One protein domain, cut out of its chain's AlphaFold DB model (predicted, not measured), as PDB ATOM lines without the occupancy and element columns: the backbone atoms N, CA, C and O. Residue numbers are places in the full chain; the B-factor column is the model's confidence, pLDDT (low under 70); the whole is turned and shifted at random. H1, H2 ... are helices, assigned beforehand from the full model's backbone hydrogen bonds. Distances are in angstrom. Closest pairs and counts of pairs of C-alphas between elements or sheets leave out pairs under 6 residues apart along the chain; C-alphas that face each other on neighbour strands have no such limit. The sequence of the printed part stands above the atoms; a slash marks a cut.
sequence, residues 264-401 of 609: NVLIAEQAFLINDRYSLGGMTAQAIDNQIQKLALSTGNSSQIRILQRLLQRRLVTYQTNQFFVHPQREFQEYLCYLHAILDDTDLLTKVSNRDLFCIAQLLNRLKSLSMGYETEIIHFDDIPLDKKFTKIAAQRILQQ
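What this domain is: This is residues 264 to 401 of the 609 residues of an uncharacterized protein of Candidatus Protochlamydia amoebophila (UniProt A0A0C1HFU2). Three helices, H1, H4 and H5, stand as a triangular bundle running up and down, and a helical hairpin of H2 and H3 reaches out from the end of H1, meeting the bundle through H3. A short last helix, H6, packs on the first part of H5, where a long link folds back along H5 to bring it. The printed part has 138 residues with six named helices, H1 to H6 in order, and no named strand; its class is all helix. It is compact, with a radius of gyration of the C-alphas of 15.6 A, and spans 44 by 35 by 20 A.

Where its parts are: H1 covers residues 264 to 278 and begins at C-alpha 264, (27.205, -13.702, -99.489); it is 20.5 A long from first to last C-alpha. H2 is residues 285 to 296, 16.8 A, and H3 is residues 302 to 318, 24.9 A. H4 is residues 328 to 345, 26.0 A. H5, the longest, is residues 354 to 372, 27.2 A, and begins at C-alpha 354, (15.878, -7.620, -92.851). H6 is residues 390 to 399, 14.1 A, and ends at C-alpha 399, (19.753, -18.387, -83.235).

How they stand to each other: H1, H4 and H5 form a bundle, up and down, each running against the one before it. H1 touches H4 at a shallow tilt of 14 degrees, opposite ways; their closest C-alphas, Asn 264 and Tyr 338, are 5.5 A apart. H4 and H5, a helical hairpin, touch at a shallow tilt of 33 degrees, only just short of steep, with the C-alphas of Phe 332 and Leu 367 closest at 5.9 A. H1 touches H5 with residues 265 to 269 alone, at a steep tilt of 43 degrees, the same way; the closest C-alphas are those of Val 265 and Asp 356, 6.1 A. H1 touches H3 with residues 276 to 278 alone, at a steep tilt of 54 degrees, Arg 277 and Val 317 having the closest C-alphas at 6.3 A. H2 and H3, a helical hairpin, touch at a shallow tilt of 27 degrees, opposite ways; the C-alphas of Ile 288 and Leu 311 are closest, 6.2 A. H5 touches H6 with residues 354 to 361 alone, at a shallow tilt of 26 degrees, the same way; the closest C-alphas are those of Asn 354 and Thr 391, 6.3 A. Among the pairs that stay apart are H2 and H5, H3 and H5, and H4 and H6. In H2, H3, H4, H5 and H6 every O i to N i+4 pair is within hydrogen-bond range, and in H1 10 of 11 are.

The domain as a whole: The C-alphas farthest apart, Thr 321 and Lys 388, are 46.9 A from each other. The printed part has no cut. The link from H5 to H6, residues 373 to 389, is long. Mean pLDDT of the printed part is 93.0, and residues 299 and 322 are under 70.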
ATOM      1  N   ASN A 264      27.679 -12.327 -99.321       96.88
ATOM      2  CA  ASN A 264      27.205 -13.702 -99.489       96.88
ATOM      3  C   ASN A 264      25.678 -13.833 -99.471       96.88
ATOM      4  O   ASN A 264      25.160 -14.805-100.016       96.88
ATOM      5  N   VAL A 265      24.945 -12.856 -98.927       97.81
ATOM      6  CA  VAL A 265      23.479 -12.810 -99.038       97.81
ATOM      7  C   VAL A 265      23.052 -12.643-100.492       97.81
ATOM      8  O   VAL A 265      22.191 -13.382-100.965       97.81
ATOM      9  N   LEU A 266      23.698 -11.729-101.220       97.06
ATOM     10  CA  LEU A 266      23.422 -11.483-102.637       97.06
ATOM     11  C   LEU A 266      23.757 -12.715-103.484       97.06
ATOM     12  O   LEU A 266      23.006 -13.080-104.388       97.06
ATOM     13  N   ILE A 267      24.873 -13.376-103.169       96.38
ATOM     14  CA  ILE A 267      25.306 -14.593-103.863       96.38
ATOM     15  C   ILE A 267      24.337 -15.751-103.579       96.38
ATOM     16  O   ILE A 267      23.930 -16.439-104.515       96.38
ATOM     17  N   ALA A 268      23.918 -15.938-102.325       97.94
ATOM     18  CA  ALA A 268      22.964 -16.972-101.935       97.94
ATOM     19  C   ALA A 268      21.612 -16.805-102.639       97.94
ATOM     20  O   ALA A 268      21.076 -17.773-103.172       97.94
ATOM     21  N   GLU A 269      21.093 -15.579-102.723       97.44
ATOM     22  CA  GLU A 269      19.852 -15.295-103.449       97.44
ATOM     23  C   GLU A 269      19.953 -15.659-104.940       97.44
ATOM     24  O   GLU A 269      19.024 -16.251-105.492       97.44
ATOM     25  N   GLN A 270      21.087 -15.382-105.596       96.12
ATOM     26  CA  GLN A 270      21.309 -15.827-106.980       96.12
ATOM     27  C   GLN A 270      21.431 -17.349-107.083       96.12
ATOM     28  O   GLN A 270      20.893 -17.952-108.014       96.12
ATOM     29  N   ALA A 271      22.096 -17.986-106.117       96.69
ATOM     30  CA  ALA A 271      22.197 -19.436-106.062       96.69
ATOM     31  C   ALA A 271      20.815 -20.088-105.917       96.69
ATOM     32  O   ALA A 271      20.548 -21.068-106.608       96.69
ATOM     33  N   PHE A 272      19.900 -19.518-105.122       97.19
ATOM     34  CA  PHE A 272      18.514 -19.994-105.033       97.19
ATOM     35  C   PHE A 272      17.835 -20.006-106.399       97.19
ATOM     36  O   PHE A 272      17.277 -21.026-106.790       97.19
ATOM     37  N   LEU A 273      17.943 -18.911-107.157       95.06
ATOM     38  CA  LEU A 273      17.335 -18.800-108.484       95.06
ATOM     39  C   LEU A 273      17.903 -19.817-109.479       95.06
ATOM     40  O   LEU A 273      17.159 -20.354-110.299       95.06
ATOM     41  N   ILE A 274      19.212 -20.071-109.433       94.12
ATOM     42  CA  ILE A 274      19.865 -21.062-110.296       94.12
ATOM     43  C   ILE A 274      19.427 -22.472-109.894       94.12
ATOM     44  O   ILE A 274      19.019 -23.264-110.741       94.12
ATOM     45  N   ASN A 275      19.479 -22.787-108.604       94.62
ATOM     46  CA  ASN A 275      19.186 -24.125-108.112       94.62
ATOM     47  C   ASN A 275      17.696 -24.464-108.274       94.62
ATOM     48  O   ASN A 275      17.375 -25.575-108.681       94.62
ATOM     49  N   ASP A 276      16.788 -23.500-108.117       93.31
ATOM     50  CA  ASP A 276      15.353 -23.688-108.380       93.31
ATOM     51  C   ASP A 276      15.038 -23.996-109.860       93.31
ATOM     52  O   ASP A 276      13.956 -24.499-110.166       93.31
ATOM     53  N   ARG A 277      15.966 -23.720-110.792       92.81
ATOM     54  CA  ARG A 277      15.832 -24.067-112.221       92.81
ATOM     55  C   ARG A 277      16.411 -25.433-112.578       92.81
ATOM     56  O   ARG A 277      15.996 -26.011-113.576       92.81
ATOM     57  N   TYR A 278      17.381 -25.931-111.813       93.19
ATOM     58  CA  TYR A 278      18.204 -27.078-112.225       93.19
ATOM     59  C   TYR A 278      18.345 -28.181-111.165       93.19
ATOM     60  O   TYR A 278      19.006 -29.186-111.426       93.19
ATOM     61  N   SER A 279      17.753 -28.020-109.979       92.31
ATOM     62  CA  SER A 279      17.838 -28.971-108.865       92.31
ATOM     63  C   SER A 279      16.471 -29.540-108.488       92.31
ATOM     64  O   SER A 279      15.491 -28.816-108.299       92.31
ATOM     65  N   LEU A 280      16.435 -30.854-108.258       92.50
ATOM     66  CA  LEU A 280      15.298 -31.540-107.633       92.50
ATOM     67  C   LEU A 280      15.408 -31.593-106.101       92.50
ATOM     68  O   LEU A 280      14.571 -32.206-105.449       92.50
ATOM     69  N   GLY A 281      16.434 -30.975-105.505       89.50
ATOM     70  CA  GLY A 281      16.551 -30.851-104.049       89.50
ATOM     71  C   GLY A 281      16.800 -32.173-103.341       89.50
ATOM     72  O   GLY A 281      16.375 -32.352-102.205       89.50
ATOM     73  N   GLY A 282      17.430 -33.125-104.032       90.12
ATOM     74  CA  GLY A 282      17.632 -34.483-103.528       90.12
ATOM     75  C   GLY A 282      16.379 -35.360-103.579       90.12
ATOM     76  O   GLY A 282      16.423 -36.493-103.109       90.12
ATOM     77  N   MET A 283      15.281 -34.875-104.165       94.06
ATOM     78  CA  MET A 283      14.041 -35.630-104.328       94.06
ATOM     79  C   MET A 283      13.964 -36.300-105.703       94.06
ATOM     80  O   MET A 283      14.500 -35.806-106.695       94.06
ATOM     81  N   THR A 284      13.232 -37.411-105.783       93.75
ATOM     82  CA  THR A 284      12.792 -37.983-107.064       93.75
ATOM     83  C   THR A 284      11.492 -37.318-107.523       93.75
ATOM     84  O   THR A 284      10.740 -36.785-106.706       93.75
ATOM     85  N   ALA A 285      11.175 -37.399-108.820       93.56
ATOM     86  CA  ALA A 285       9.902 -36.897-109.351       93.56
ATOM     87  C   ALA A 285       8.686 -37.486-108.607       93.56
ATOM     88  O   ALA A 285       7.781 -36.757-108.210       93.56
ATOM     89  N   GLN A 286       8.723 -38.790-108.320       95.94
ATOM     90  CA  GLN A 286       7.677 -39.471-107.558       95.94
ATOM     91  C   GLN A 286       7.569 -38.952-106.116       95.94
ATOM     92  O   GLN A 286       6.464 -38.786-105.603       95.94
ATOM     93  N   ALA A 287       8.696 -38.682-105.448       95.69
ATOM     94  CA  ALA A 287       8.686 -38.125-104.098       95.69
ATOM     95  C   ALA A 287       8.063 -36.719-104.067       95.69
ATOM     96  O   ALA A 287       7.295 -36.419-103.151       95.69
ATOM     97  N   ILE A 288       8.343 -35.893-105.083       96.25
ATOM     98  CA  ILE A 288       7.752 -34.556-105.234       96.25
ATOM     99  C   ILE A 288       6.227 -34.656-105.371       96.25
ATOM    100  O   ILE A 288       5.503 -34.031-104.595       96.25
ATOM    101  N   ASP A 289       5.733 -35.483-106.296       96.31
ATOM    102  CA  ASP A 289       4.291 -35.651-106.518       96.31
ATOM    103  C   ASP A 289       3.573 -36.193-105.273       96.31
ATOM    104  O   ASP A 289       2.521 -35.678-104.881       96.31
ATOM    105  N   ASN A 290       4.175 -37.169-104.588       95.62
ATOM    106  CA  ASN A 290       3.636 -37.714-103.344       95.62
ATOM    107  C   ASN A 290       3.525 -36.645-102.245       95.62
ATOM    108  O   ASN A 290       2.555 -36.634-101.485       95.62
ATOM    109  N   GLN A 291       4.508 -35.745-102.129       95.31
ATOM    110  CA  GLN A 291       4.467 -34.681-101.126       95.31
ATOM    111  C   GLN A 291       3.419 -33.610-101.469       95.31
ATOM    112  O   GLN A 291       2.703 -33.159-100.573       95.31
ATOM    113  N   ILE A 292       3.269 -33.257-102.750       95.38
ATOM    114  CA  ILE A 292       2.219 -32.337-103.220       95.38
ATOM    115  C   ILE A 292       0.830 -32.882-102.870       95.38
ATOM    116  O   ILE A 292       0.012 -32.156-102.305       95.38
ATOM    117  N   GLN A 293       0.570 -34.164-103.147       93.88
ATOM    118  CA  GLN A 293      -0.715 -34.799-102.831       93.88
ATOM    119  C   GLN A 293      -1.020 -34.773-101.331       93.88
ATOM    120  O   GLN A 293      -2.140 -34.462-100.937       93.88
ATOM    121  N   LYS A 294      -0.018 -35.039-100.482       91.38
ATOM    122  CA  LYS A 294      -0.177 -34.964 -99.020       91.38
ATOM    123  C   LYS A 294      -0.541 -33.557 -98.544       91.38
ATOM    124  O   LYS A 294      -1.373 -33.422 -97.653       91.38
ATOM    125  N   LEU A 295       0.053 -32.518 -99.133       89.88
ATOM    126  CA  LEU A 295      -0.235 -31.126 -98.772       89.88
ATOM    127  C   LEU A 295      -1.612 -30.663 -99.256       89.88
ATOM    128  O   LEU A 295      -2.279 -29.922 -98.538       89.88
ATOM    129  N   ALA A 296      -2.064 -31.138-100.420       81.88
ATOM    130  CA  ALA A 296      -3.382 -30.816-100.973       81.88
ATOM    131  C   ALA A 296      -4.552 -31.264-100.073       81.88
ATOM    132  O   ALA A 296      -5.646 -30.718-100.173       81.88
ATOM    133  N   LEU A 297      -4.320 -32.233 -99.182       77.50
ATOM    134  CA  LEU A 297      -5.305 -32.738 -98.219       77.50
ATOM    135  C   LEU A 297      -5.384 -31.908 -96.923       77.50
ATOM    136  O   LEU A 297      -6.205 -32.209 -96.059       77.50
ATOM    137  N   SER A 298      -4.539 -30.884 -96.759       75.44
ATOM    138  CA  SER A 298      -4.464 -30.061 -95.544       75.44
ATOM    139  C   SER A 298      -5.056 -28.661 -95.745       75.44
ATOM    140  O   SER A 298      -4.924 -28.067 -96.813       75.44
ATOM    141  N   THR A 299      -5.698 -28.101 -94.712       66.31
ATOM    142  CA  THR A 299      -6.097 -26.683 -94.688       66.31
ATOM    143  C   THR A 299      -4.843 -25.815 -94.585       66.31
ATOM    144  O   THR A 299      -4.237 -25.734 -93.518       66.31
ATOM    145  N   GLY A 300      -4.448 -25.219 -95.711       73.62
ATOM    146  CA  GLY A 300      -3.152 -24.566 -95.897       73.62
ATOM    147  C   GLY A 300      -2.895 -23.374 -94.972       73.62
ATOM    148  O   GLY A 300      -3.612 -22.377 -95.035       73.62
ATOM    149  N   ASN A 301      -1.825 -23.435 -94.177       85.88
ATOM    150  CA  ASN A 301      -1.201 -22.251 -93.575       85.88
ATOM    151  C   ASN A 301      -0.119 -21.656 -94.507       85.88
ATOM    152  O   ASN A 301       0.297 -22.289 -95.481       85.88
ATOM    153  N   SER A 302       0.365 -20.440 -94.222       89.69
ATOM    154  CA  SER A 302       1.367 -19.744 -95.054       89.69
ATOM    155  C   SER A 302       2.635 -20.571 -95.308       89.69
ATOM    156  O   SER A 302       3.192 -20.536 -96.405       89.69
ATOM    157  N   SER A 303       3.058 -21.363 -94.320       91.00
ATOM    158  CA  SER A 303       4.211 -22.256 -94.436       91.00
ATOM    159  C   SER A 303       3.974 -23.374 -95.454       91.00
ATOM    160  O   SER A 303       4.779 -23.585 -96.364       91.00
ATOM    161  N   GLN A 304       2.816 -24.033 -95.383       91.12
ATOM    162  CA  GLN A 304       2.414 -25.068 -96.337       91.12
ATOM    163  C   GLN A 304       2.280 -24.517 -97.758       91.12
ATOM    164  O   GLN A 304       2.682 -25.192 -98.706       91.12
ATOM    165  N   ILE A 305       1.786 -23.284 -97.917       90.88
ATOM    166  CA  ILE A 305       1.705 -22.613 -99.223       90.88
ATOM    167  C   ILE A 305       3.106 -22.417 -99.822       90.88
ATOM    168  O   ILE A 305       3.323 -22.744-100.988       90.88
ATOM    169  N   ARG A 306       4.087 -21.953 -99.034       92.44
ATOM    170  CA  ARG A 306       5.476 -21.791 -99.503       92.44
ATOM    171  C   ARG A 306       6.156 -23.122 -99.822       92.44
ATOM    172  O   ARG A 306       6.881 -23.208-100.812       92.44
ATOM    173  N   ILE A 307       5.916 -24.164 -99.022       94.50
ATOM    174  CA  ILE A 307       6.400 -25.523 -99.317       94.50
ATOM    175  C   ILE A 307       5.810 -26.010-100.646       94.50
ATOM    176  O   ILE A 307       6.551 -26.482-101.509       94.50
ATOM    177  N   LEU A 308       4.499 -25.847-100.847       93.75
ATOM    178  CA  LEU A 308       3.830 -26.220-102.092       93.75
ATOM    179  C   LEU A 308       4.399 -25.447-103.289       93.75
ATOM    180  O   LEU A 308       4.669 -26.053-104.322       93.75
ATOM    181  N   GLN A 309       4.654 -24.145-103.147       93.19
ATOM    182  CA  GLN A 309       5.289 -23.335-104.188       93.19
ATOM    183  C   GLN A 309       6.659 -23.903-104.599       93.19
ATOM    184  O   GLN A 309       6.923 -24.052-105.794       93.19
ATOM    185  N   ARG A 310       7.514 -24.275-103.634       94.44
ATOM    186  CA  ARG A 310       8.825 -24.893-103.916       94.44
ATOM    187  C   ARG A 310       8.687 -26.258-104.591       94.44
ATOM    188  O   ARG A 310       9.395 -26.537-105.556       94.44
ATOM    189  N   LEU A 311       7.751 -27.092-104.137       95.56
ATOM    190  CA  LEU A 311       7.491 -28.399-104.747       95.56
ATOM    191  C   LEU A 311       6.988 -28.281-106.186       95.56
ATOM    192  O   LEU A 311       7.451 -29.016-107.054       95.56
ATOM    193  N   LEU A 312       6.080 -27.340-106.456       94.50
ATOM    194  CA  LEU A 312       5.599 -27.068-107.810       94.50
ATOM    195  C   LEU A 312       6.736 -26.591-108.715       94.50
ATOM    196  O   LEU A 312       6.850 -27.070-109.841       94.50
ATOM    197  N   GLN A 313       7.622 -25.728-108.213       93.62
ATOM    198  CA  GLN A 313       8.813 -25.309-108.950       93.62
ATOM    199  C   GLN A 313       9.716 -26.505-109.290       93.62
ATOM    200  O   GLN A 313      10.105 -26.667-110.443       93.62
ATOM    201  N   ARG A 314       9.991 -27.402-108.335       93.19
ATOM    202  CA  ARG A 314      10.778 -28.623-108.600       93.19
ATOM    203  C   ARG A 314      10.083 -29.575-109.565       93.19
ATOM    204  O   ARG A 314      10.743 -30.188-110.398       93.19
ATOM    205  N   ARG A 315       8.755 -29.679-109.493       94.31
ATOM    206  CA  ARG A 315       7.958 -30.454-110.446       94.31
ATOM    207  C   ARG A 315       8.076 -29.891-111.865       94.31
ATOM    208  O   ARG A 315       8.124 -30.663-112.807       94.31
ATOM    209  N   LEU A 316       8.184 -28.572-112.047       93.12
ATOM    210  CA  LEU A 316       8.468 -28.007-113.373       93.12
ATOM    211  C   LEU A 316       9.827 -28.474-113.909       93.12
ATOM    212  O   LEU A 316       9.929 -28.794-115.090       93.12
ATOM    213  N   VAL A 317      10.845 -28.574-113.047       92.31
ATOM    214  CA  VAL A 317      12.188 -29.039-113.432       92.31
ATOM    215  C   VAL A 317      12.173 -30.495-113.916       92.31
ATOM    216  O   VAL A 317      12.905 -30.818-114.847       92.31
ATOM    217  N   THR A 318      11.317 -31.373-113.372       90.25
ATOM    218  CA  THR A 318      11.245 -32.782-113.824       90.25
ATOM    219  C   THR A 318      10.731 -32.935-115.256       90.25
ATOM    220  O   THR A 318      11.044 -33.928-115.908       90.25
ATOM    221  N   TYR A 319       9.963 -31.961-115.754       88.19
ATOM    222  CA  TYR A 319       9.463 -31.940-117.129       88.19
ATOM    223  C   TYR A 319      10.415 -31.244-118.108       88.19
ATOM    224  O   TYR A 319      10.202 -31.307-119.320       88.19
ATOM    225  N   GLN A 320      11.454 -30.566-117.616       84.94
ATOM    226  CA  GLN A 320      12.413 -29.875-118.467       84.94
ATOM    227  C   GLN A 320      13.457 -30.854-119.012       84.94
ATOM    228  O   GLN A 320      14.137 -31.552-118.264       84.94
ATOM    229  N   THR A 321      13.658 -30.850-120.328       71.81
ATOM    230  CA  THR A 321      14.770 -31.549-120.992       71.81
ATOM    231  C   THR A 321      16.046 -30.702-120.930       71.81
ATOM    232  O   THR A 321      16.627 -30.356-121.961       71.81
ATOM    233  N   ASN A 322      16.449 -30.280-119.730       69.56
ATOM    234  CA  ASN A 322      17.641 -29.451-119.564       69.56
ATOM    235  C   ASN A 322      18.912 -30.295-119.740       69.56
ATOM    236  O   ASN A 322      19.009 -31.402-119.219       69.56
ATOM    237  N   GLN A 323      19.924 -29.740-120.413       74.12
ATOM    238  CA  GLN A 323      21.280 -30.318-120.458       74.12
ATOM    239  C   GLN A 323      22.048 -30.137-119.138       74.12
ATOM    240  O   GLN A 323      23.121 -30.708-118.955       74.12
ATOM    241  N   PHE A 324      21.514 -29.320-118.230       79.25
ATOM    242  CA  PHE A 324      22.168 -28.903-116.999       79.25
ATOM    243  C   PHE A 324      21.399 -29.422-115.787       79.25
ATOM    244  O   PHE A 324      20.170 -29.353-115.741       79.25
ATOM    245  N   PHE A 325      22.141 -29.901-114.793       88.50
ATOM    246  CA  PHE A 325      21.619 -30.398-113.526       88.50
ATOM    247  C   PHE A 325      22.531 -29.952-112.383       88.50
ATOM    248  O   PHE A 325      23.758 -29.972-112.514       88.50
ATOM    249  N   VAL A 326      21.935 -29.576-111.251       91.75
ATOM    250  CA  VAL A 326      22.668 -29.272-110.018       91.75
ATOM    251  C   VAL A 326      22.535 -30.442-109.051       91.75
ATOM    252  O   VAL A 326      21.445 -30.771-108.590       91.75
ATOM    253  N   HIS A 327      23.673 -31.046-108.703       93.62
ATOM    254  CA  HIS A 327      23.713 -32.135-107.733       93.62
ATOM    255  C   HIS A 327      23.379 -31.634-106.311       93.62
ATOM    256  O   HIS A 327      23.977 -30.645-105.870       93.62
ATOM    257  N   PRO A 328      22.509 -32.326-105.547       94.00
ATOM    258  CA  PRO A 328      22.051 -31.863-104.231       94.00
ATOM    259  C   PRO A 328      23.184 -31.684-103.215       94.00
ATOM    260  O   PRO A 328      23.148 -30.767-102.401       94.00
ATOM    261  N   GLN A 329      24.233 -32.509-103.284       95.44
ATOM    262  CA  GLN A 329      25.401 -32.355-102.407       95.44
ATOM    263  C   GLN A 329      26.184 -31.063-102.687       95.44
ATOM    264  O   GLN A 329      26.653 -30.426-101.748       95.44
ATOM    265  N   ARG A 330      26.305 -30.661-103.962       95.69
ATOM    266  CA  ARG A 330      26.959 -29.400-104.348       95.69
ATOM    267  C   ARG A 330      26.125 -28.212-103.877       95.69
ATOM    268  O   ARG A 330      26.673 -27.294-103.283       95.69
ATOM    269  N   GLU A 331      24.806 -28.273-104.067       96.50
ATOM    270  CA  GLU A 331      23.873 -27.260-103.554       96.50
ATOM    271  C   GLU A 331      23.960 -27.117-102.023       96.50
ATOM    272  O   GLU A 331      24.064 -26.004-101.510       96.50
ATOM    273  N   PHE A 332      23.989 -28.234-101.288       97.31
ATOM    274  CA  PHE A 332      24.112 -28.228 -99.829       97.31
ATOM    275  C   PHE A 332      25.415 -27.565 -99.360       97.31
ATOM    276  O   PHE A 332      25.396 -26.738 -98.450       97.31
ATOM    277  N   GLN A 333      26.544 -27.908 -99.987       97.06
ATOM    278  CA  GLN A 333      27.845 -27.330 -99.644       97.06
ATOM    279  C   GLN A 333      27.890 -25.823 -99.904       97.06
ATOM    280  O   GLN A 333      28.389 -25.082 -99.062       97.06
ATOM    281  N   GLU A 334      27.330 -25.354-101.021       96.88
ATOM    282  CA  GLU A 334      27.273 -23.921-101.328       96.88
ATOM    283  C   GLU A 334      26.449 -23.142-100.308       96.88
ATOM    284  O   GLU A 334      26.932 -22.150 -99.764       96.88
ATOM    285  N   TYR A 335      25.243 -23.614 -99.983       97.88
ATOM    286  CA  TYR A 335      24.409 -22.962 -98.972       97.88
ATOM    287  C   TYR A 335      25.067 -22.945 -97.594       97.88
ATOM    288  O   TYR A 335      24.960 -21.947 -96.881       97.88
ATOM    289  N   LEU A 336      25.778 -24.013 -97.226       96.50
ATOM    290  CA  LEU A 336      26.512 -24.063 -95.967       96.50
ATOM    291  C   LEU A 336      27.666 -23.048 -95.949       96.50
ATOM    292  O   LEU A 336      27.855 -22.358 -94.946       96.50
ATOM    293  N   CYS A 337      28.400 -22.909 -97.058       96.75
ATOM    294  CA  CYS A 337      29.443 -21.895 -97.207       96.75
ATOM    295  C   CYS A 337      28.879 -20.474 -97.083       96.75
ATOM    296  O   CYS A 337      29.434 -19.671 -96.333       96.75
ATOM    297  N   TYR A 338      27.759 -20.173 -97.752       97.69
ATOM    298  CA  TYR A 338      27.114 -18.862 -97.634       97.69
ATOM    299  C   TYR A 338      26.659 -18.594 -96.203       97.69
ATOM    300  O   TYR A 338      26.953 -17.529 -95.673       97.69
ATOM    301  N   LEU A 339      26.005 -19.566 -95.555       97.00
ATOM    302  CA  LEU A 339      25.565 -19.425 -94.170       97.00
ATOM    303  C   LEU A 339      26.749 -19.084 -93.260       97.00
ATOM    304  O   LEU A 339      26.684 -18.102 -92.530       97.00
ATOM    305  N   HIS A 340      27.847 -19.838 -93.332       94.38
ATOM    306  CA  HIS A 340      29.022 -19.574 -92.501       94.38
ATOM    307  C   HIS A 340      29.641 -18.197 -92.746       94.38
ATOM    308  O   HIS A 340      29.975 -17.519 -91.776       94.38
ATOM    309  N   ALA A 341      29.760 -17.773 -94.004       94.50
ATOM    310  CA  ALA A 341      30.302 -16.460 -94.330       94.50
ATOM    311  C   ALA A 341      29.402 -15.326 -93.809       94.50
ATOM    312  O   ALA A 341      29.888 -14.394 -93.177       94.50
ATOM    313  N   ILE A 342      28.078 -15.457 -93.965       95.88
ATOM    314  CA  ILE A 342      27.117 -14.481 -93.433       95.88
ATOM    315  C   ILE A 342      27.214 -14.397 -91.904       95.88
ATOM    316  O   ILE A 342      27.182 -13.304 -91.341       95.88
ATOM    317  N   LEU A 343      27.345 -15.528 -91.204       93.44
ATOM    318  CA  LEU A 343      27.464 -15.531 -89.742       93.44
ATOM    319  C   LEU A 343      28.742 -14.853 -89.241       93.44
ATOM    320  O   LEU A 343      28.706 -14.245 -88.171       93.44
ATOM    321  N   ASP A 344      29.842 -14.946 -89.985       89.12
ATOM    322  CA  ASP A 344      31.094 -14.283 -89.616       89.12
ATOM    323  C   ASP A 344      31.004 -12.763 -89.825       89.12
ATOM    324  O   ASP A 344      31.249 -12.001 -88.887       89.12
ATOM    325  N   ASP A 345      30.532 -12.321 -90.996       89.50
ATOM    326  CA  ASP A 345      30.391 -10.894 -91.335       89.50
ATOM    327  C   ASP A 345      29.406 -10.159 -90.411       89.50
ATOM    328  O   ASP A 345      29.594  -8.990 -90.062       89.50
ATOM    329  N   THR A 346      28.357 -10.856 -89.967       90.12
ATOM    330  CA  THR A 346      27.299 -10.291 -89.112       90.12
ATOM    331  C   THR A 346      27.605 -10.354 -87.608       90.12
ATOM    332  O   THR A 346      26.784  -9.893 -86.807       90.12
ATOM    333  N   ASP A 347      28.762 -10.903 -87.204       85.88
ATOM    334  CA  ASP A 347      29.123 -11.214 -85.804       85.88
ATOM    335  C   ASP A 347      27.993 -12.004 -85.113       85.88
ATOM    336  O   ASP A 347      27.398 -11.560 -84.127       85.88
ATOM    337  N   LEU A 348      27.633 -13.147 -85.713       90.06
ATOM    338  CA  LEU A 348      26.526 -14.022 -85.313       90.06
ATOM    339  C   LEU A 348      25.179 -13.282 -85.200       90.06
ATOM    340  O   LEU A 348      24.489 -13.334 -84.183       90.06
ATOM    341  N   LEU A 349      24.792 -12.597 -86.277       92.06
ATOM    342  CA  LEU A 349      23.538 -11.842 -86.395       92.06
ATOM    343  C   LEU A 349      23.388 -10.639 -85.450       92.06
ATOM    344  O   LEU A 349      22.288 -10.109 -85.290       92.06
ATOM    345  N   THR A 350      24.483 -10.163 -84.856       85.94
ATOM    346  CA  THR A 350      24.471  -8.939 -84.040       85.94
ATOM    347  C   THR A 350      24.233  -7.698 -84.904       85.94
ATOM    348  O   THR A 350      23.598  -6.737 -84.464       85.94
ATOM    349  N   LYS A 351      24.734  -7.711 -86.146       86.00
ATOM    350  CA  LYS A 351      24.549  -6.644 -87.139       86.00
ATOM    351  C   LYS A 351      23.918  -7.238 -88.386       86.00
ATOM    352  O   LYS A 351      24.593  -7.922 -89.143       86.00
ATOM    353  N   VAL A 352      22.624  -6.999 -88.572       91.81
ATOM    354  CA  VAL A 352      21.827  -7.589 -89.656       91.81
ATOM    355  C   VAL A 352      20.754  -6.630 -90.146       91.81
ATOM    356  O   VAL A 352      20.158  -5.880 -89.369       91.81
ATOM    357  N   SER A 353      20.486  -6.694 -91.442       92.44
ATOM    358  CA  SER A 353      19.316  -6.127 -92.099       92.44
ATOM    359  C   SER A 353      18.192  -7.166 -92.192       92.44
ATOM    360  O   SER A 353      18.388  -8.367 -91.984       92.44
ATOM    361  N   ASN A 354      16.997  -6.715 -92.576       94.38
ATOM    362  CA  ASN A 354      15.878  -7.620 -92.851       94.38
ATOM    363  C   ASN A 354      16.223  -8.610 -93.975       94.38
ATOM    364  O   ASN A 354      15.860  -9.781 -93.886       94.38
ATOM    365  N   ARG A 355      16.943  -8.156 -95.010       95.50
ATOM    366  CA  ARG A 355      17.320  -8.988 -96.159       95.50
ATOM    367  C   ARG A 355      18.244 -10.130 -95.745       95.50
ATOM    368  O   ARG A 355      18.002 -11.266 -96.147       95.50
ATOM    369  N   ASP A 356      19.218  -9.849 -94.875       96.88
ATOM    370  CA  ASP A 356      20.109 -10.878 -94.325       96.88
ATOM    371  C   ASP A 356      19.294 -11.964 -93.600       96.88
ATOM    372  O   ASP A 356      19.451 -13.154 -93.867       96.88
ATOM    373  N   LEU A 357      18.348 -11.562 -92.743       97.31
ATOM    374  CA  LEU A 357      17.520 -12.484 -91.957       97.31
ATOM    375  C   LEU A 357      16.621 -13.375 -92.821       97.31
ATOM    376  O   LEU A 357      16.539 -14.583 -92.584       97.31
ATOM    377  N   PHE A 358      15.964 -12.811 -93.839       97.12
ATOM    378  CA  PHE A 358      15.150 -13.594 -94.773       97.12
ATOM    379  C   PHE A 358      15.994 -14.576 -95.589       97.12
ATOM    380  O   PHE A 358      15.580 -15.722 -95.778       97.12
ATOM    381  N   CYS A 359      17.180 -14.161 -96.037       98.19
ATOM    382  CA  CYS A 359      18.095 -15.038 -96.761       98.19
ATOM    383  C   CYS A 359      18.562 -16.210 -95.887       98.19
ATOM    384  O   CYS A 359      18.479 -17.362 -96.311       98.19
ATOM    385  N   ILE A 360      18.949 -15.953 -94.634       97.94
ATOM    386  CA  ILE A 360      19.374 -17.002 -93.693       97.94
ATOM    387  C   ILE A 360      18.237 -17.972 -93.373       97.94
ATOM    388  O   ILE A 360      18.457 -19.183 -93.352       97.94
ATOM    389  N   ALA A 361      17.010 -17.477 -93.181       97.88
ATOM    390  CA  ALA A 361      15.849 -18.348 -93.011       97.88
ATOM    391  C   ALA A 361      15.668 -19.276 -94.223       97.88
ATOM    392  O   ALA A 361      15.473 -20.480 -94.058       97.88
ATOM    393  N   GLN A 362      15.797 -18.748 -95.448       97.56
ATOM    394  CA  GLN A 362      15.753 -19.573 -96.656       97.56
ATOM    395  C   GLN A 362      16.917 -20.566 -96.744       97.56
ATOM    396  O   GLN A 362      16.670 -21.719 -97.092       97.56
ATOM    397  N   LEU A 363      18.148 -20.166 -96.401       98.31
ATOM    398  CA  LEU A 363      19.303 -21.071 -96.349       98.31
ATOM    399  C   LEU A 363      19.026 -22.247 -95.415       98.31
ATOM    400  O   LEU A 363      19.175 -23.393 -95.825       98.31
ATOM    401  N   LEU A 364      18.572 -21.980 -94.190       98.06
ATOM    402  CA  LEU A 364      18.295 -23.014 -93.192       98.06
ATOM    403  C   LEU A 364      17.163 -23.946 -93.636       98.06
ATOM    404  O   LEU A 364      17.311 -25.166 -93.560       98.06
ATOM    405  N   ASN A 365      16.077 -23.397 -94.185       97.62
ATOM    406  CA  ASN A 365      14.983 -24.193 -94.743       97.62
ATOM    407  C   ASN A 365      15.467 -25.097 -95.889       97.62
ATOM    408  O   ASN A 365      15.180 -26.292 -95.893       97.62
ATOM    409  N   ARG A 366      16.253 -24.559 -96.831       96.94
ATOM    410  CA  ARG A 366      16.786 -25.307 -97.982       96.94
ATOM    411  C   ARG A 366      17.809 -26.364 -97.570       96.94
ATOM    412  O   ARG A 366      17.729 -27.493 -98.044       96.94
ATOM    413  N   LEU A 367      18.732 -26.030 -96.666       97.25
ATOM    414  CA  LEU A 367      19.691 -26.975 -96.085       97.25
ATOM    415  C   LEU A 367      18.963 -28.133 -95.403       97.25
ATOM    416  O   LEU A 367      19.327 -29.293 -95.607       97.25
ATOM    417  N   LYS A 368      17.899 -27.836 -94.646       96.75
ATOM    418  CA  LYS A 368      17.078 -28.871 -94.022       96.75
ATOM    419  C   LYS A 368      16.371 -29.733 -95.064       96.75
ATOM    420  O   LYS A 368      16.445 -30.954 -94.953       96.75
ATOM    421  N   SER A 369      15.750 -29.133 -96.085       96.75
ATOM    422  CA  SER A 369      15.090 -29.884 -97.162       96.75
ATOM    423  C   SER A 369      16.056 -30.847 -97.862       96.75
ATOM    424  O   SER A 369      15.755 -32.030 -98.010       96.75
ATOM    425  N   LEU A 370      17.249 -30.361 -98.222       96.31
ATOM    426  CA  LEU A 370      18.298 -31.148 -98.879       96.31
ATOM    427  C   LEU A 370      18.807 -32.290 -97.997       96.31
ATOM    428  O   LEU A 370      18.972 -33.407 -98.476       96.31
ATOM    429  N   SER A 371      19.039 -32.017 -96.710       95.06
ATOM    430  CA  SER A 371      19.511 -33.031 -95.764       95.06
ATOM    431  C   SER A 371      18.486 -34.137 -95.532       95.06
ATOM    432  O   SER A 371      18.875 -35.270 -95.254       95.06
ATOM    433  N   MET A 372      17.196 -33.809 -95.579       94.12
ATOM    434  CA  MET A 372      16.121 -34.755 -95.297       94.12
ATOM    435  C   MET A 372      15.588 -35.465 -96.549       94.12
ATOM    436  O   MET A 372      14.909 -36.482 -96.425       94.12
ATOM    437  N   GLY A 373      15.849 -34.926 -97.745       93.19
ATOM    438  CA  GLY A 373      15.279 -35.426 -98.998       93.19
ATOM    439  C   GLY A 373      13.771 -35.173 -99.139       93.19
ATOM    440  O   GLY A 373      13.094 -35.910 -99.855       93.19
ATOM    441  N   TYR A 374      13.228 -34.165 -98.449       94.56
ATOM    442  CA  TYR A 374      11.843 -33.703 -98.598       94.56
ATOM    443  C   TYR A 374      11.728 -32.213 -98.265       94.56
ATOM    444  O   TYR A 374      12.464 -31.709 -97.420       94.56
ATOM    445  N   GLU A 375      10.794 -31.495 -98.893       95.25
ATOM    446  CA  GLU A 375      10.662 -30.052 -98.667       95.25
ATOM    447  C   GLU A 375      10.114 -29.729 -97.275       95.25
ATOM    448  O   GLU A 375       9.070 -30.242 -96.871       95.25
ATOM    449  N   THR A 376      10.795 -28.848 -96.550       94.38
ATOM    450  CA  THR A 376      10.432 -28.457 -95.188       94.38
ATOM    451  C   THR A 376      10.648 -26.965 -94.956       94.38
ATOM    452  O   THR A 376      11.326 -26.277 -95.722       94.38
ATOM    453  N   GLU A 377      10.018 -26.444 -93.911       95.44
ATOM    454  CA  GLU A 377      10.192 -25.076 -93.442       95.44
ATOM    455  C   GLU A 377      10.307 -25.107 -91.917       95.44
ATOM    456  O   GLU A 377       9.369 -25.473 -91.215       95.44
ATOM    457  N   ILE A 378      11.495 -24.782 -91.416       96.25
ATOM    458  CA  ILE A 378      11.849 -24.776 -89.993       96.25
ATOM    459  C   ILE A 378      11.879 -23.361 -89.409       96.25
ATOM    460  O   ILE A 378      11.846 -23.204 -88.192       96.25
ATOM    461  N   ILE A 379      11.946 -22.331 -90.262       96.69
ATOM    462  CA  ILE A 379      11.955 -20.922 -89.864       96.69
ATOM    463  C   ILE A 379      11.052 -20.114 -90.800       96.69
ATOM    464  O   ILE A 379      11.196 -20.166 -92.022       96.69
ATOM    465  N   HIS A 380      10.174 -19.310 -90.204       94.81
ATOM    466  CA  HIS A 380       9.402 -18.260 -90.865       94.81
ATOM    467  C   HIS A 380       9.196 -17.068 -89.918       94.81
ATOM    468  O   HIS A 380       9.400 -17.175 -88.702       94.81
ATOM    469  N   PHE A 381       8.772 -15.933 -90.478       96.19
ATOM    470  CA  PHE A 381       8.583 -14.677 -89.741       96.19
ATOM    471  C   PHE A 381       7.177 -14.079 -89.883       96.19
ATOM    472  O   PHE A 381       6.978 -12.935 -89.498       96.19
ATOM    473  N   ASP A 382       6.208 -14.830 -90.419       92.25
ATOM    474  CA  ASP A 382       4.841 -14.340 -90.684       92.25
ATOM    475  C   ASP A 382       4.127 -13.778 -89.437       92.25
ATOM    476  O   ASP A 382       3.244 -12.932 -89.543       92.25
ATOM    477  N   ASP A 383       4.510 -14.252 -88.256       93.88
ATOM    478  CA  ASP A 383       3.984 -13.866 -86.947       93.88
ATOM    479  C   ASP A 383       4.788 -12.741 -86.263       93.88
ATOM    480  O   ASP A 383       4.442 -12.327 -85.157       93.88
ATOM    481  N   ILE A 384       5.850 -12.227 -86.898       95.62
ATOM    482  CA  ILE A 384       6.657 -11.114 -86.381       95.62
ATOM    483  C   ILE A 384       6.326  -9.833 -87.169       95.62
ATOM    484  O   ILE A 384       6.599  -9.767 -88.369       95.62
ATOM    485  N   PRO A 385       5.804  -8.776 -86.521       94.81
ATOM    486  CA  PRO A 385       5.578  -7.489 -87.175       94.81
ATOM    487  C   PRO A 385       6.875  -6.868 -87.713       94.81
ATOM    488  O   PRO A 385       7.900  -6.880 -87.033       94.81
ATOM    489  N   LEU A 386       6.817  -6.259 -88.902       93.06
ATOM    490  CA  LEU A 386       7.932  -5.527 -89.523       93.06
ATOM    491  C   LEU A 386       8.118  -4.133 -88.894       93.06
ATOM    492  O   LEU A 386       7.946  -3.106 -89.548       93.06
ATOM    493  N   ASP A 387       8.441  -4.100 -87.605       94.12
ATOM    494  CA  ASP A 387       8.704  -2.881 -86.841       94.12
ATOM    495  C   ASP A 387      10.193  -2.744 -86.455       94.12
ATOM    496  O   ASP A 387      11.054  -3.518 -86.874       94.12
ATOM    497  N   LYS A 388      10.524  -1.750 -85.619       91.81
ATOM    498  CA  LYS A 388      11.903  -1.521 -85.142       91.81
ATOM    499  C   LYS A 388      12.479  -2.680 -84.313       91.81
ATOM    500  O   LYS A 388      13.684  -2.697 -84.073       91.81
ATOM    501  N   LYS A 389      11.649  -3.606 -83.826       94.19
ATOM    502  CA  LYS A 389      12.061  -4.779 -83.041       94.19
ATOM    503  C   LYS A 389      12.184  -6.037 -83.898       94.19
ATOM    504  O   LYS A 389      12.775  -7.004 -83.413       94.19
ATOM    505  N   PHE A 390      11.686  -6.020 -85.138       95.50
ATOM    506  CA  PHE A 390      11.704  -7.160 -86.055       95.50
ATOM    507  C   PHE A 390      13.068  -7.849 -86.103       95.50
ATOM    508  O   PHE A 390      13.160  -9.037 -85.807       95.50
ATOM    509  N   THR A 391      14.134  -7.100 -86.407       94.56
ATOM    510  CA  THR A 391      15.482  -7.657 -86.599       94.56
ATOM    511  C   THR A 391      15.969  -8.418 -85.374       94.56
ATOM    512  O   THR A 391      16.472  -9.528 -85.502       94.56
ATOM    513  N   LYS A 392      15.750  -7.864 -84.178       93.75
ATOM    514  CA  LYS A 392      16.132  -8.496 -82.914       93.75
ATOM    515  C   LYS A 392      15.363  -9.796 -82.674       93.75
ATOM    516  O   LYS A 392      15.972 -10.803 -82.328       93.75
ATOM    517  N   ILE A 393      14.040  -9.780 -82.852       96.12
ATOM    518  CA  ILE A 393      13.184 -10.948 -82.590       96.12
ATOM    519  C   ILE A 393      13.444 -12.049 -83.628       96.12
ATOM    520  O   ILE A 393      13.566 -13.219 -83.272       96.12
ATOM    521  N   ALA A 394      13.574 -11.685 -84.905       97.31
ATOM    522  CA  ALA A 394      13.852 -12.621 -85.988       97.31
ATOM    523  C   ALA A 394      15.264 -13.222 -85.885       97.31
ATOM    524  O   ALA A 394      15.402 -14.439 -86.001       97.31
ATOM    525  N   ALA A 395      16.293 -12.417 -85.588       96.75
ATOM    526  CA  ALA A 395      17.644 -12.918 -85.324       96.75
ATOM    527  C   ALA A 395      17.645 -13.902 -84.152       96.75
ATOM    528  O   ALA A 395      18.177 -15.002 -84.272       96.75
ATOM    529  N   GLN A 396      16.976 -13.549 -83.049       95.81
ATOM    530  CA  GLN A 396      16.834 -14.444 -81.908       95.81
ATOM    531  C   GLN A 396      16.151 -15.756 -82.319       95.81
ATOM    532  O   GLN A 396      16.679 -16.821 -82.031       95.81
ATOM    533  N   ARG A 397      15.035 -15.713 -83.055       96.88
ATOM    534  CA  ARG A 397      14.363 -16.930 -83.539       96.88
ATOM    535  C   ARG A 397      15.288 -17.829 -84.360       96.88
ATOM    536  O   ARG A 397      15.239 -19.042 -84.187       96.88
ATOM    537  N   ILE A 398      16.109 -17.249 -85.237       97.81
ATOM    538  CA  ILE A 398      17.102 -18.004 -86.009       97.81
ATOM    539  C   ILE A 398      18.117 -18.660 -85.067       97.81
ATOM    540  O   ILE A 398      18.333 -19.864 -85.156       97.81
ATOM    541  N   LEU A 399      18.714 -17.896 -84.149       96.62
ATOM    542  CA  LEU A 399      19.753 -18.387 -83.235       96.62
ATOM    543  C   LEU A 399      19.236 -19.463 -82.270       96.62
ATOM    544  O   LEU A 399      19.970 -20.385 -81.937       96.62
ATOM    545  N   GLN A 400      17.970 -19.380 -81.867       96.12
ATOM    546  CA  GLN A 400      17.312 -20.366 -81.005       96.12
ATOM    547  C   GLN A 400      16.800 -21.601 -81.764       96.12
ATOM    548  O   GLN A 400      16.226 -22.503 -81.155       96.12
ATOM    549  N   GLN A 401      16.970 -21.667 -83.086       97.31
ATOM    550  CA  GLN A 401      16.583 -22.842 -83.857       97.31
ATOM    551  C   GLN A 401      17.664 -23.933 -83.742       97.31
ATOM    552  O   GLN A 401      18.857 -23.668 -83.858       97.31
TER     553      GLN A 401